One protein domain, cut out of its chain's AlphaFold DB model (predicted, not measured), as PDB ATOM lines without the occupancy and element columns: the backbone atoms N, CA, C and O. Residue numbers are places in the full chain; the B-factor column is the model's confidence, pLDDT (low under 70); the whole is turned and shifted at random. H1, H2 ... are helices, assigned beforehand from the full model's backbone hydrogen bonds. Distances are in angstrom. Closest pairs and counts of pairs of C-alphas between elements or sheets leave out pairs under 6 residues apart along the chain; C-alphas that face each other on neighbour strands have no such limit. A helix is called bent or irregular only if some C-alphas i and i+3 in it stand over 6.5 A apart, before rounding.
ATOM      1  N   VAL A   6     147.889 117.248 140.029       92.38
ATOM      2  CA  VAL A   6     148.489 115.935 140.311       92.38
ATOM      3  C   VAL A   6     149.394 115.499 139.162       92.38
ATOM      4  O   VAL A   6     150.536 115.102 139.396       92.38
ATOM      5  N   ILE A   7     148.929 115.620 137.914       92.94
ATOM      6  CA  ILE A   7     149.720 115.275 136.722       92.94
ATOM      7  C   ILE A   7     150.962 116.165 136.634       92.94
ATOM      8  O   ILE A   7     152.060 115.673 136.353       92.94
ATOM      9  N   LEU A   8     150.813 117.463 136.909       91.81
ATOM     10  CA  LEU A   8     151.936 118.396 136.938       91.81
ATOM     11  C   LEU A   8     152.954 118.001 138.015       91.81
ATOM     12  O   LEU A   8     154.147 117.920 137.726       91.81
ATOM     13  N   GLY A   9     152.490 117.698 139.230       92.94
ATOM     14  CA  GLY A   9     153.347 117.253 140.329       92.94
ATOM     15  C   GLY A   9     154.136 115.987 139.986       92.94
ATOM     16  O   GLY A   9     155.361 115.964 140.120       92.94
ATOM     17  N   LEU A  10     153.464 114.957 139.463       95.00
ATOM     18  CA  LEU A  10     154.109 113.706 139.044       95.00
ATOM     19  C   LEU A  10     155.121 113.917 137.912       95.00
ATOM     20  O   LEU A  10     156.194 113.306 137.915       95.00
ATOM     21  N   SER A  11     154.812 114.809 136.968       93.81
ATOM     22  CA  SER A  11     155.717 115.149 135.865       93.81
ATOM     23  C   SER A  11     156.997 115.810 136.375       93.81
ATOM     24  O   SER A  11     158.086 115.452 135.935       93.81
ATOM     25  N   LEU A  12     156.892 116.727 137.342       94.06
ATOM     26  CA  LEU A  12     158.049 117.404 137.933       94.06
ATOM     27  C   LEU A  12     158.939 116.446 138.733       94.06
ATOM     28  O   LEU A  12     160.161 116.500 138.601       94.06
ATOM     29  N   VAL A  13     158.347 115.539 139.517       95.69
ATOM     30  CA  VAL A  13     159.105 114.509 140.252       95.69
ATOM     31  C   VAL A  13     159.841 113.584 139.283       95.69
ATOM     32  O   VAL A  13     161.038 113.339 139.448       95.69
ATOM     33  N   SER A  14     159.150 113.121 138.240       93.38
ATOM     34  CA  SER A  14     159.738 112.255 137.211       93.38
ATOM     35  C   SER A  14     160.886 112.955 136.480       93.38
ATOM     36  O   SER A  14     161.937 112.358 136.252       93.38
ATOM     37  N   LEU A  15     160.718 114.245 136.171       91.56
ATOM     38  CA  LEU A  15     161.752 115.065 135.551       91.56
ATOM     39  C   LEU A  15     162.969 115.232 136.470       91.56
ATOM     40  O   LEU A  15     164.099 115.057 136.020       91.56
ATOM     41  N   GLY A  16     162.757 115.518 137.756       92.56
ATOM     42  CA  GLY A  16     163.838 115.625 138.738       92.56
ATOM     43  C   GLY A  16     164.638 114.326 138.867       92.56
ATOM     44  O   GLY A  16     165.870 114.349 138.858       92.56
ATOM     45  N   PHE A  17     163.955 113.181 138.903       93.50
ATOM     46  CA  PHE A  17     164.615 111.877 138.899       93.50
ATOM     47  C   PHE A  17     165.451 111.669 137.627       93.50
ATOM     48  O   PHE A  17     166.631 111.327 137.718       93.50
ATOM     49  N   ALA A  18     164.868 111.923 136.450       88.88
ATOM     50  CA  ALA A  18     165.519 111.715 135.157       88.88
ATOM     51  C   ALA A  18     166.716 112.651 134.907       88.88
ATOM     52  O   ALA A  18     167.668 112.250 134.240       88.88
ATOM     53  N   LEU A  19     166.682 113.882 135.429       89.88
ATOM     54  CA  LEU A  19     167.726 114.889 135.204       89.88
ATOM     55  C   LEU A  19     168.818 114.916 136.276       89.88
ATOM     56  O   LEU A  19     169.904 115.422 136.009       89.88
ATOM     57  N   VAL A  20     168.545 114.406 137.479       92.56
ATOM     58  CA  VAL A  20     169.482 114.512 138.608       92.56
ATOM     59  C   VAL A  20     169.861 113.144 139.142       92.56
ATOM     60  O   VAL A  20     171.027 112.762 139.084       92.56
ATOM     61  N   VAL A  21     168.892 112.380 139.644       93.88
ATOM     62  CA  VAL A  21     169.184 111.107 140.316       93.88
ATOM     63  C   VAL A  21     169.783 110.108 139.331       93.88
ATOM     64  O   VAL A  21     170.835 109.530 139.599       93.88
ATOM     65  N   TRP A  22     169.152 109.952 138.168       92.88
ATOM     66  CA  TRP A  22     169.570 108.987 137.160       92.88
ATOM     67  C   TRP A  22     170.964 109.265 136.567       92.88
ATOM     68  O   TRP A  22     171.796 108.356 136.563       92.88
ATOM     69  N   PRO A  23     171.309 110.493 136.132       94.00
ATOM     70  CA  PRO A  23     172.644 110.760 135.604       94.00
ATOM     71  C   PRO A  23     173.736 110.603 136.663       94.00
ATOM     72  O   PRO A  23     174.827 110.144 136.340       94.00
ATOM     73  N   LEU A  24     173.457 110.942 137.929       95.00
ATOM     74  CA  LEU A  24     174.429 110.796 139.015       95.00
ATOM     75  C   LEU A  24     174.711 109.328 139.352       95.00
ATOM     76  O   LEU A  24     175.869 108.968 139.575       95.00
ATOM     77  N   THR A  25     173.693 108.460 139.355       94.44
ATOM     78  CA  THR A  25     173.910 107.022 139.568       94.44
ATOM     79  C   THR A  25     174.668 106.399 138.403       94.44
ATOM     80  O   THR A  25     175.620 105.653 138.633       94.44
ATOM     81  N   VAL A  26     174.332 106.755 137.159       96.12
ATOM     82  CA  VAL A  26     175.068 106.286 135.978       96.12
ATOM     83  C   VAL A  26     176.502 106.815 135.967       96.12
ATOM     84  O   VAL A  26     177.421 106.053 135.684       96.12
ATOM     85  N   ALA A  27     176.731 108.080 136.325       95.38
ATOM     86  CA  ALA A  27     178.072 108.648 136.424       95.38
ATOM     87  C   ALA A  27     178.930 107.903 137.452       95.38
ATOM     88  O   ALA A  27     180.071 107.560 137.152       95.38
ATOM     89  N   ARG A  28     178.363 107.580 138.623       92.62
ATOM     90  CA  ARG A  28     179.036 106.745 139.626       92.62
ATOM     91  C   ARG A  28     179.415 105.383 139.051       92.62
ATOM     92  O   ARG A  28     180.566 104.986 139.154       92.62
ATOM     93  N   ARG A  29     178.483 104.710 138.374       94.19
ATOM     94  CA  ARG A  29     178.750 103.416 137.731       94.19
ATOM     95  C   ARG A  29     179.807 103.511 136.634       94.19
ATOM     96  O   ARG A  29     180.647 102.633 136.516       94.19
ATOM     97  N   LEU A  30     179.819 104.591 135.856       95.38
ATOM     98  CA  LEU A  30     180.862 104.849 134.862       95.38
ATOM     99  C   LEU A  30     182.243 105.038 135.504       95.38
ATOM    100  O   LEU A  30     183.237 104.584 134.934       95.38
ATOM    101  N   HIS A  31     182.303 105.658 136.685       94.00
ATOM    102  CA  HIS A  31     183.541 105.787 137.451       94.00
ATOM    103  C   HIS A  31     184.054 104.429 137.931       94.00
ATOM    104  O   HIS A  31     185.265 104.231 137.915       94.00
ATOM    105  N   ASP A  32     183.168 103.479 138.252       91.50
ATOM    106  CA  ASP A  32     183.567 102.106 138.593       91.50
ATOM    107  C   ASP A  32     184.300 101.408 137.425       91.50
ATOM    108  O   ASP A  32     185.106 100.517 137.656       91.50
ATOM    109  N   PHE A  33     184.086 101.836 136.171       92.38
ATOM    110  CA  PHE A  33     184.814 101.358 134.978       92.38
ATOM    111  C   PHE A  33     185.993 102.264 134.567       92.38
ATOM    112  O   PHE A  33     186.471 102.220 133.427       92.38
ATOM    113  N   GLY A  34     186.389 103.216 135.418       91.94
ATOM    114  CA  GLY A  34     187.425 104.208 135.109       91.94
ATOM    115  C   GLY A  34     187.046 105.224 134.015       91.94
ATOM    116  O   GLY A  34     187.895 105.992 133.544       91.94
ATOM    117  N   ARG A  35     185.775 105.291 133.598       94.56
ATOM    118  CA  ARG A  35     185.269 106.232 132.579       94.56
ATOM    119  C   ARG A  35     184.706 107.495 133.233       94.56
ATOM    120  O   ARG A  35     184.314 107.478 134.386       94.56
ATOM    121  N   THR A  36     184.689 108.630 132.526       96.12
ATOM    122  CA  THR A  36     184.031 109.855 133.031       96.12
ATOM    123  C   THR A  36     182.507 109.714 133.023       96.12
ATOM    124  O   THR A  36     181.949 109.105 132.113       96.12
ATOM    125  N   GLY A  37     181.813 110.388 133.944       94.56
ATOM    126  CA  GLY A  37     180.347 110.493 133.897       94.56
ATOM    127  C   GLY A  37     179.790 111.083 132.590       94.56
ATOM    128  O   GLY A  37     178.674 110.761 132.197       94.56
ATOM    129  N   TRP A  38     180.588 111.868 131.852       95.75
ATOM    130  CA  TRP A  38     180.215 112.435 130.548       95.75
ATOM    131  C   TRP A  38     179.826 111.398 129.487       95.75
ATOM    132  O   TRP A  38     179.105 111.738 128.552       95.75
ATOM    133  N   TRP A  39     180.234 110.133 129.636       95.69
ATOM    134  CA  TRP A  39     179.788 109.060 128.742       95.69
ATOM    135  C   TRP A  39     178.272 108.817 128.792       95.69
ATOM    136  O   TRP A  39     177.716 108.301 127.826       95.69
ATOM    137  N   PHE A  40     177.580 109.276 129.841       94.19
ATOM    138  CA  PHE A  40     176.115 109.318 129.891       94.19
ATOM    139  C   PHE A  40     175.491 110.184 128.779       94.19
ATOM    140  O   PHE A  40     174.349 109.964 128.392       94.19
ATOM    141  N   LEU A  41     176.223 111.142 128.201       94.31
ATOM    142  CA  LEU A  41     175.696 111.942 127.093       94.31
ATOM    143  C   LEU A  41     175.515 111.135 125.803       94.31
ATOM    144  O   LEU A  41     174.713 111.527 124.962       94.31
ATOM    145  N   ALA A  42     176.213 110.007 125.637       94.00
ATOM    146  CA  ALA A  42     176.077 109.168 124.448       94.00
ATOM    147  C   ALA A  42     174.648 108.603 124.272       94.00
ATOM    148  O   ALA A  42     174.050 108.864 123.225       94.00
ATOM    149  N   PRO A  43     174.044 107.897 125.252       92.25
ATOM    150  CA  PRO A  43     172.653 107.445 125.142       92.25
ATOM    151  C   PRO A  43     171.658 108.611 124.988       92.25
ATOM    152  O   PRO A  43     170.743 108.530 124.163       92.25
ATOM    153  N   VAL A  44     171.887 109.735 125.683       91.50
ATOM    154  CA  VAL A  44     171.070 110.959 125.549       91.50
ATOM    155  C   VAL A  44     171.114 111.509 124.121       91.50
ATOM    156  O   VAL A  44     170.072 111.861 123.565       91.50
ATOM    157  N   ALA A  45     172.298 111.543 123.504       92.38
ATOM    158  CA  ALA A  45     172.475 111.968 122.123       92.38
ATOM    159  C   ALA A  45     171.777 111.005 121.157       92.38
ATOM    160  O   ALA A  45     171.047 111.461 120.285       92.38
ATOM    161  N   VAL A  46     171.914 109.687 121.339       90.69
ATOM    162  CA  VAL A  46     171.219 108.687 120.507       90.69
ATOM    163  C   VAL A  46     169.699 108.876 120.566       90.69
ATOM    164  O   VAL A  46     169.047 108.901 119.523       90.69
ATOM    165  N   GLY A  47     169.132 109.065 121.762       87.81
ATOM    166  CA  GLY A  47     167.694 109.293 121.930       87.81
ATOM    167  C   GLY A  47     167.224 110.620 121.326       87.81
ATOM    168  O   GLY A  47     166.194 110.671 120.660       87.81
ATOM    169  N   SER A  48     168.005 111.688 121.510       87.81
ATOM    170  CA  SER A  48     167.656 113.039 121.046       87.81
ATOM    171  C   SER A  48     167.855 113.242 119.540       87.81
ATOM    172  O   SER A  48     167.124 114.011 118.919       87.81
ATOM    173  N   LEU A  49     168.837 112.565 118.935       88.88
ATOM    174  CA  LEU A  49     169.180 112.726 117.519       88.88
ATOM    175  C   LEU A  49     168.347 111.838 116.593       88.88
ATOM    176  O   LEU A  49     168.164 112.209 115.438       88.88
ATOM    177  N   ALA A  50     167.798 110.718 117.069       86.12
ATOM    178  CA  ALA A  50     166.924 109.855 116.270       86.12
ATOM    179  C   ALA A  50     165.750 110.607 115.588       86.12
ATOM    180  O   ALA A  50     165.616 110.501 114.366       86.12
ATOM    181  N   PRO A  51     164.947 111.438 116.288       84.44
ATOM    182  CA  PRO A  51     163.882 112.207 115.637       84.44
ATOM    183  C   PRO A  51     164.416 113.299 114.699       84.44
ATOM    184  O   PRO A  51     163.726 113.701 113.764       84.44
ATOM    185  N   PHE A  52     165.634 113.800 114.924       86.25
ATOM    186  CA  PHE A  52     166.275 114.747 114.011       86.25
ATOM    187  C   PHE A  52     166.735 114.059 112.720       86.25
ATOM    188  O   PHE A  52     166.461 114.560 111.634       86.25
ATOM    189  N   ALA A  53     167.349 112.880 112.821       86.50
ATOM    190  CA  ALA A  53     167.759 112.065 111.680       86.50
ATOM    191  C   ALA A  53     166.562 111.686 110.789       86.50
ATOM    192  O   ALA A  53     166.651 111.789 109.565       86.50
ATOM    193  N   ALA A  54     165.411 111.374 111.398       86.00
ATOM    194  CA  ALA A  54     164.164 111.132 110.672       86.00
ATOM    195  C   ALA A  54     163.735 112.337 109.811       86.00
ATOM    196  O   ALA A  54     163.312 112.159 108.670       86.00
ATOM    197  N   ARG A  55     163.919 113.577 110.299       87.81
ATOM    198  CA  ARG A  55     163.653 114.802 109.513       87.81
ATOM    199  C   ARG A  55     164.602 114.983 108.328       87.81
ATOM    200  O   ARG A  55     164.255 115.689 107.389       87.81
ATOM    201  N   LEU A  56     165.774 114.354 108.366       90.00
ATOM    202  CA  LEU A  56     166.758 114.354 107.280       90.00
ATOM    203  C   LEU A  56     166.585 113.164 106.318       90.00
ATOM    204  O   LEU A  56     167.443 112.936 105.470       90.00
ATOM    205  N   GLY A  57     165.498 112.395 106.442       88.50
ATOM    206  CA  GLY A  57     165.215 111.237 105.589       88.50
ATOM    207  C   GLY A  57     165.945 109.954 105.995       88.50
ATOM    208  O   GLY A  57     165.822 108.940 105.309       88.50
ATOM    209  N   VAL A  58     166.675 109.962 107.116       85.06
ATOM    210  CA  VAL A  58     167.295 108.757 107.676       85.06
ATOM    211  C   VAL A  58     166.243 107.999 108.477       85.06
ATOM    212  O   VAL A  58     165.899 108.377 109.597       85.06
ATOM    213  N   GLN A  59     165.726 106.921 107.895       80.88
ATOM    214  CA  GLN A  59     164.762 106.040 108.548       80.88
ATOM    215  C   GLN A  59     165.505 104.915 109.271       80.88
ATOM    216  O   GLN A  59     166.050 104.006 108.647       80.88
ATOM    217  N   ALA A  60     165.535 104.991 110.597       76.81
ATOM    218  CA  ALA A  60     165.908 103.877 111.457       76.81
ATOM    219  C   ALA A  60     164.640 103.171 111.954       76.81
ATOM    220  O   ALA A  60     163.564 103.763 111.969       76.81
ATOM    221  N   SER A  61     164.765 101.917 112.394       84.12
ATOM    222  CA  SER A  61     163.678 101.259 113.126       84.12
ATOM    223  C   SER A  61     163.339 102.057 114.388       84.12
ATOM    224  O   SER A  61     164.253 102.432 115.128       84.12
ATOM    225  N   ASP A  62     162.045 102.232 114.678       84.94
ATOM    226  CA  ASP A  62     161.554 102.875 115.910       84.94
ATOM    227  C   ASP A  62     162.114 102.218 117.180       84.94
ATOM    228  O   ASP A  62     162.243 102.856 118.223       84.94
ATOM    229  N   TRP A  63     162.511 100.947 117.083       87.75
ATOM    230  CA  TRP A  63     163.068 100.179 118.189       87.75
ATOM    231  C   TRP A  63     164.580 100.309 118.339       87.75
ATOM    232  O   TRP A  63     165.102  99.977 119.398       87.75
ATOM    233  N   LEU A  64     165.301 100.814 117.337       88.69
ATOM    234  CA  LEU A  64     166.763 100.800 117.352       88.69
ATOM    235  C   LEU A  64     167.343 101.731 118.425       88.69
ATOM    236  O   LEU A  64     168.123 101.291 119.268       88.69
ATOM    237  N   ALA A  65     166.961 103.009 118.420       89.94
ATOM    238  CA  ALA A  65     167.472 103.976 119.393       89.94
ATOM    239  C   ALA A  65     167.058 103.640 120.844       89.94
ATOM    240  O   ALA A  65     167.928 103.705 121.722       89.94
ATOM    241  N   PRO A  66     165.802 103.219 121.119       91.06
ATOM    242  CA  PRO A  66     165.414 102.691 122.425       91.06
ATOM    243  C   PRO A  66     166.192 101.436 122.824       91.06
ATOM    244  O   PRO A  66     166.644 101.356 123.963       91.06
ATOM    245  N   ALA A  67     166.408 100.482 121.912       93.75
ATOM    246  CA  ALA A  67     167.159  99.264 122.208       93.75
ATOM    247  C   ALA A  67     168.626  99.562 122.542       93.75
ATOM    248  O   ALA A  67     169.152  99.002 123.503       93.75
ATOM    249  N   ILE A  68     169.277 100.477 121.813       93.88
ATOM    250  CA  ILE A  68     170.646 100.932 122.110       93.88
ATOM    251  C   ILE A  68     170.698 101.603 123.487       93.88
ATOM    252  O   ILE A  68     171.565 101.278 124.299       93.88
ATOM    253  N   ASN A  69     169.752 102.505 123.771       93.62
ATOM    254  CA  ASN A  69     169.660 103.174 125.067       93.62
ATOM    255  C   ASN A  69     169.466 102.171 126.203       93.62
ATOM    256  O   ASN A  69     170.202 102.205 127.187       93.62
ATOM    257  N   LEU A  70     168.501 101.265 126.074       94.50
ATOM    258  CA  LEU A  70     168.227 100.251 127.083       94.50
ATOM    259  C   LEU A  70     169.445  99.347 127.296       94.50
ATOM    260  O   LEU A  70     169.840  99.121 128.435       94.50
ATOM    261  N   SER A  71     170.087  98.906 126.212       95.81
ATOM    262  CA  SER A  71     171.289  98.070 126.276       95.81
ATOM    263  C   SER A  71     172.419  98.761 127.032       95.81
ATOM    264  O   SER A  71     173.025  98.146 127.902       95.81
ATOM    265  N   PHE A  72     172.670 100.049 126.773       96.31
ATOM    266  CA  PHE A  72     173.671 100.819 127.514       96.31
ATOM    267  C   PHE A  72     173.396 100.811 129.024       96.31
ATOM    268  O   PHE A  72     174.287 100.502 129.814       96.31
ATOM    269  N   HIS A  73     172.161 101.113 129.431       94.81
ATOM    270  CA  HIS A  73     171.817 101.197 130.851       94.81
ATOM    271  C   HIS A  73     171.832  99.827 131.535       94.81
ATOM    272  O   HIS A  73     172.292  99.725 132.671       94.81
ATOM    273  N   LEU A  74     171.399  98.768 130.843       96.31
ATOM    274  CA  LEU A  74     171.505  97.399 131.346       96.31
ATOM    275  C   LEU A  74     172.965  96.981 131.520       96.31
ATOM    276  O   LEU A  74     173.315  96.436 132.562       96.31
ATOM    277  N   LEU A  75     173.831  97.281 130.549       95.81
ATOM    278  CA  LEU A  75     175.257  96.970 130.644       95.81
ATOM    279  C   LEU A  75     175.902  97.699 131.827       95.81
ATOM    280  O   LEU A  75     176.529  97.063 132.665       95.81
ATOM    281  N   VAL A  76     175.692  99.008 131.960       95.19
ATOM    282  CA  VAL A  76     176.248  99.792 133.077       95.19
ATOM    283  C   VAL A  76     175.685  99.344 134.437       95.19
ATOM    284  O   VAL A  76     176.396  99.345 135.449       95.19
ATOM    285  N   GLY A  77     174.406  98.962 134.479       93.81
ATOM    286  CA  GLY A  77     173.722  98.542 135.701       93.81
ATOM    287  C   GLY A  77     174.089  97.135 136.174       93.81
ATOM    288  O   GLY A  77     174.182  96.920 137.378       93.81
ATOM    289  N   ILE A  78     174.304  96.194 135.252       95.94
ATOM    290  CA  ILE A  78     174.482  94.767 135.570       95.94
ATOM    291  C   ILE A  78     175.958  94.361 135.585       95.94
ATOM    292  O   ILE A  78     176.349  93.533 136.405       95.94
ATOM    293  N   VAL A  79     176.786  94.911 134.691       94.75
ATOM    294  CA  VAL A  79     178.195  94.504 134.587       94.75
ATOM    295  C   VAL A  79     178.949  94.961 135.842       94.75
ATOM    296  O   VAL A  79     178.906  96.151 136.155       94.75
ATOM    297  N   PRO A  80     179.644  94.070 136.571       89.69
ATOM    298  CA  PRO A  80     180.448  94.455 137.730       89.69
ATOM    299  C   PRO A  80     181.489  95.518 137.369       89.69
ATOM    300  O   PRO A  80     182.041  95.488 136.275       89.69
ATOM    301  N   GLY A  81     181.736  96.458 138.284       87.25
ATOM    302  CA  GLY A  81     182.784  97.470 138.102       87.25
ATOM    303  C   GLY A  81     184.189  96.863 138.129       87.25
ATOM    304  O   GLY A  81     184.362  95.722 138.553       87.25
ATOM    305  N   ASP A  82     185.191  97.636 137.711       86.19
ATOM    306  CA  ASP A  82     186.584  97.198 137.773       86.19
ATOM    307  C   ASP A  82     187.079  97.193 139.229       86.19
ATOM    308  O   ASP A  82     186.930  98.166 139.965       86.19
ATOM    309  N   GLU A  83     187.744  96.110 139.638       82.31
ATOM    310  CA  GLU A  83     188.348  95.971 140.976       82.31
ATOM    311  C   GLU A  83     189.739  96.617 141.081       82.31
ATOM    312  O   GLU A  83     190.530  96.294 141.961       82.31
ATOM    313  N   LYS A  84     190.076  97.508 140.151       81.75
ATOM    314  CA  LYS A  84     191.377  98.175 140.108       81.75
ATOM    315  C   LYS A  84     191.235  99.598 140.606       81.75
ATOM    316  O   LYS A  84     190.236 100.260 140.326       81.75
ATOM    317  N   ASP A  85     192.288 100.090 141.244       83.06
ATOM    318  CA  ASP A  85     192.416 101.514 141.517       83.06
ATOM    319  C   ASP A  85     192.272 102.306 140.218       83.06
ATOM    320  O   ASP A  85     192.865 101.985 139.180       83.06
ATOM    321  N   ASN A  86     191.477 103.365 140.278       87.31
ATOM    322  CA  ASN A  86     191.322 104.288 139.175       87.31
ATOM    323  C   ASN A  86     191.397 105.733 139.684       87.31
ATOM    324  O   ASN A  86     191.451 106.006 140.881       87.31
ATOM    325  N   ARG A  87     191.407 106.701 138.763       90.75
ATOM    326  CA  ARG A  87     191.537 108.129 139.109       90.75
ATOM    327  C   ARG A  87     190.398 108.695 139.974       90.75
ATOM    328  O   ARG A  87     190.482 109.852 140.374       90.75
ATOM    329  N   PHE A  88     189.313 107.949 140.168       89.25
ATOM    330  CA  PHE A  88     188.157 108.338 140.975       89.25
ATOM    331  C   PHE A  88     188.191 107.737 142.385       89.25
ATOM    332  O   PHE A  88     187.406 108.166 143.228       89.25
ATOM    333  N   GLY A  89     189.097 106.793 142.651       84.31
ATOM    334  CA  GLY A  89     189.301 106.198 143.965       84.31
ATOM    335  C   GLY A  89     189.686 104.716 143.907       84.31
ATOM    336  O   GLY A  89     189.735 104.126 142.822       84.31
ATOM    337  N   PRO A  90     189.962 104.120 145.079       80.81
ATOM    338  CA  PRO A  90     190.143 102.681 145.206       80.81
ATOM    339  C   PRO A  90     188.827 101.932 144.933       80.81
ATOM    340  O   PRO A  90     187.740 102.505 145.094       80.81
ATOM    341  N   PRO A  91     188.896 100.657 144.522       76.69
ATOM    342  CA  PRO A  91     187.725  99.845 144.245       76.69
ATOM    343  C   PRO A  91     186.867  99.657 145.511       76.69
ATOM    344  O   PRO A  91     187.397  99.608 146.627       76.69
ATOM    345  N   PRO A  92     185.539  99.484 145.367       70.38
ATOM    346  CA  PRO A  92     184.627  99.383 146.509       70.38
ATOM    347  C   PRO A  92     184.924  98.225 147.474       70.38
ATOM    348  O   PRO A  92     184.555  98.292 148.645       70.38
ATOM    349  N   SER A  93     185.547  97.149 146.986       72.75
ATOM    350  CA  SER A  93     185.929  95.987 147.795       72.75
ATOM    351  C   SER A  93     187.055  96.301 148.779       72.75
ATOM    352  O   SER A  93     187.003  95.817 149.906       72.75
ATOM    353  N   LEU A  94     188.021  97.140 148.390       67.25
ATOM    354  CA  LEU A  94     189.124  97.533 149.269       67.25
ATOM    355  C   LEU A  94     188.638  98.497 150.354       67.25
ATOM    356  O   LEU A  94     188.857  98.230 151.526       67.25
ATOM    357  N   GLN A  95     187.817  99.493 150.003       68.44
ATOM    358  CA  GLN A  95     187.261 100.446 150.979       68.44
ATOM    359  C   GLN A  95     186.538  99.804 152.173       68.44
ATOM    360  O   GLN A  95     186.531 100.379 153.258       68.44
ATOM    361  N   ARG A  96     185.890  98.645 151.997       65.25
ATOM    362  CA  ARG A  96     185.231  97.943 153.112       65.25
ATOM    363  C   ARG A  96     186.221  97.256 154.043       65.25
ATOM    364  O   ARG A  96     186.025  97.319 155.249       65.25
ATOM    365  N   ALA A  97     187.262  96.636 153.492       67.56
ATOM    366  CA  ALA A  97     188.282  95.959 154.285       67.56
ATOM    367  C   ALA A  97     189.018  96.955 155.190       67.56
ATOM    368  O   ALA A  97     189.256  96.663 156.357       67.56
ATOM    369  N   ASP A  98     189.295  98.158 154.680       66.25
ATOM    370  CA  ASP A  98     189.919  99.233 155.448       66.25
ATOM    371  C   ASP A  98     189.094  99.548 156.703       66.25
ATOM    372  O   ASP A  98     189.628  99.557 157.808       66.25
ATOM    373  N   LEU A  99     187.778  99.737 156.544       66.50
ATOM    374  CA  LEU A  99     186.857 100.075 157.634       66.50
ATOM    375  C   LEU A  99     186.757  98.983 158.707       66.50
ATOM    376  O   LEU A  99     186.568  99.315 159.871       66.50
ATOM    377  N   GLU A 100     186.904  97.713 158.330       70.38
ATOM    378  CA  GLU A 100     186.857  96.569 159.254       70.38
ATOM    379  C   GLU A 100     188.156  96.395 160.066       70.38
ATOM    380  O   GLU A 100     188.165  95.686 161.067       70.38
ATOM    381  N   THR A 101     189.260  97.036 159.666       69.19
ATOM    382  CA  THR A 101     190.558  96.938 160.367       69.19
ATOM    383  C   THR A 101     190.804  98.023 161.419       69.19
ATOM    384  O   THR A 101     191.861  98.022 162.051       69.19
ATOM    385  N   PHE A 102     189.860  98.947 161.618       65.44
ATOM    386  CA  PHE A 102     189.958 100.017 162.622       65.44
ATOM    387  C   PHE A 102     189.270  99.689 163.967       65.44
ATOM    388  O   PHE A 102     189.155 100.588 164.803       65.44
TER     389      PHE A 102
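AT A GLANCE: This is residues 6 to 102 of the 103 residues of an uncharacterized protein of Brevundimonas sp. Root1279 (UniProt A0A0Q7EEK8). Two helices, H2 and H3, lie side by side as a helical hairpin, and the longest helix, H1, meets the hairpin's open end with its last turns while residues 6 to 21 stick out as a long arm. Beyond that same end, a loop, residues 79 to 91, leads to the short helix H4, which packs on no other helix; residues 95 to 102, of which 95 to 100 belong to H4, stick out free. The printed part has 97 residues with four named helices, in the order H1, H2, H3, H4, and no named strand; its class is all helix. It is loose, with a radius of gyration of the C-alphas of 17.8 A, and has a flat outline of 61 by 36 by 19 A.

HOW THE PARTS SIT: H1, residues 6 to 32, touches H2, residues 37 to 55, with residues 23 to 31 alone, against residues 37 to 40 of H2. Their closest C-alphas are those of Ala 27 and Gly 37, 3.9 A apart, and they run opposite ways at a steep tilt of 55 degrees. H1 also touches H3, residues 64 to 78, with residues 26 to 30 alone, against residues 73 to 77. The closest C-alphas there are those of Arg 29 and Val 76, 6.4 A apart, and the two run the same way at a steep tilt of 60 degrees. H2 and H3 form a helical hairpin: they touch, with residues 43 to 50 of H2 alone, and run opposite ways at a shallow tilt of 13 degrees. Their closest C-alphas are those of Pro 43 and Asn 69, 5.2 A apart. The helix packing is mostly crossed, its tilts mostly not shallow, but only just: 1 of the 3 touching pairs is at a shallow tilt. H4, residues 92 to 100, is apart from H2, from H3 and, only just, from H1, with the closest C-alphas 8.4 A apart. Every O i to N i+4 pair is within hydrogen-bond range in H3, against 21 of 23 in H1, 9 of 15 in H2 and 2 of 5 in H4, where 3 of 6 O i to N i+3 pairs are within range.

IN THESE COORDINATES: H1 begins at C-alpha 6, (148.489, 115.935, 140.311), and is 37.7 A long; it is neither bent nor irregular, but only just, with C-alphas 19 and 22 6.5 A apart. H2 begins at C-alpha 37, (180.347, 110.493, 133.897), and is 29.9 A long. It has a kink of 34 degrees near residue 48 and is only just irregular, with C-alphas 48 and 51 6.6 A apart. H3 is 20.7 A long. H4 is 13.2 A long and ends at C-alpha 100, (186.857, 96.569, 159.254).

THE WHOLE: The C-alphas farthest apart, those of Gly 57 and Phe 102, are 63.2 A apart. The printed part has no cut. The link from H1 to H2 is tight, that from H2 to H3 short, and that from H3 to H4, residues 79 to 91, long. The mean pLDDT of the printed part is 88.3; residues 94 to 99 and 101 to 102 are under 70.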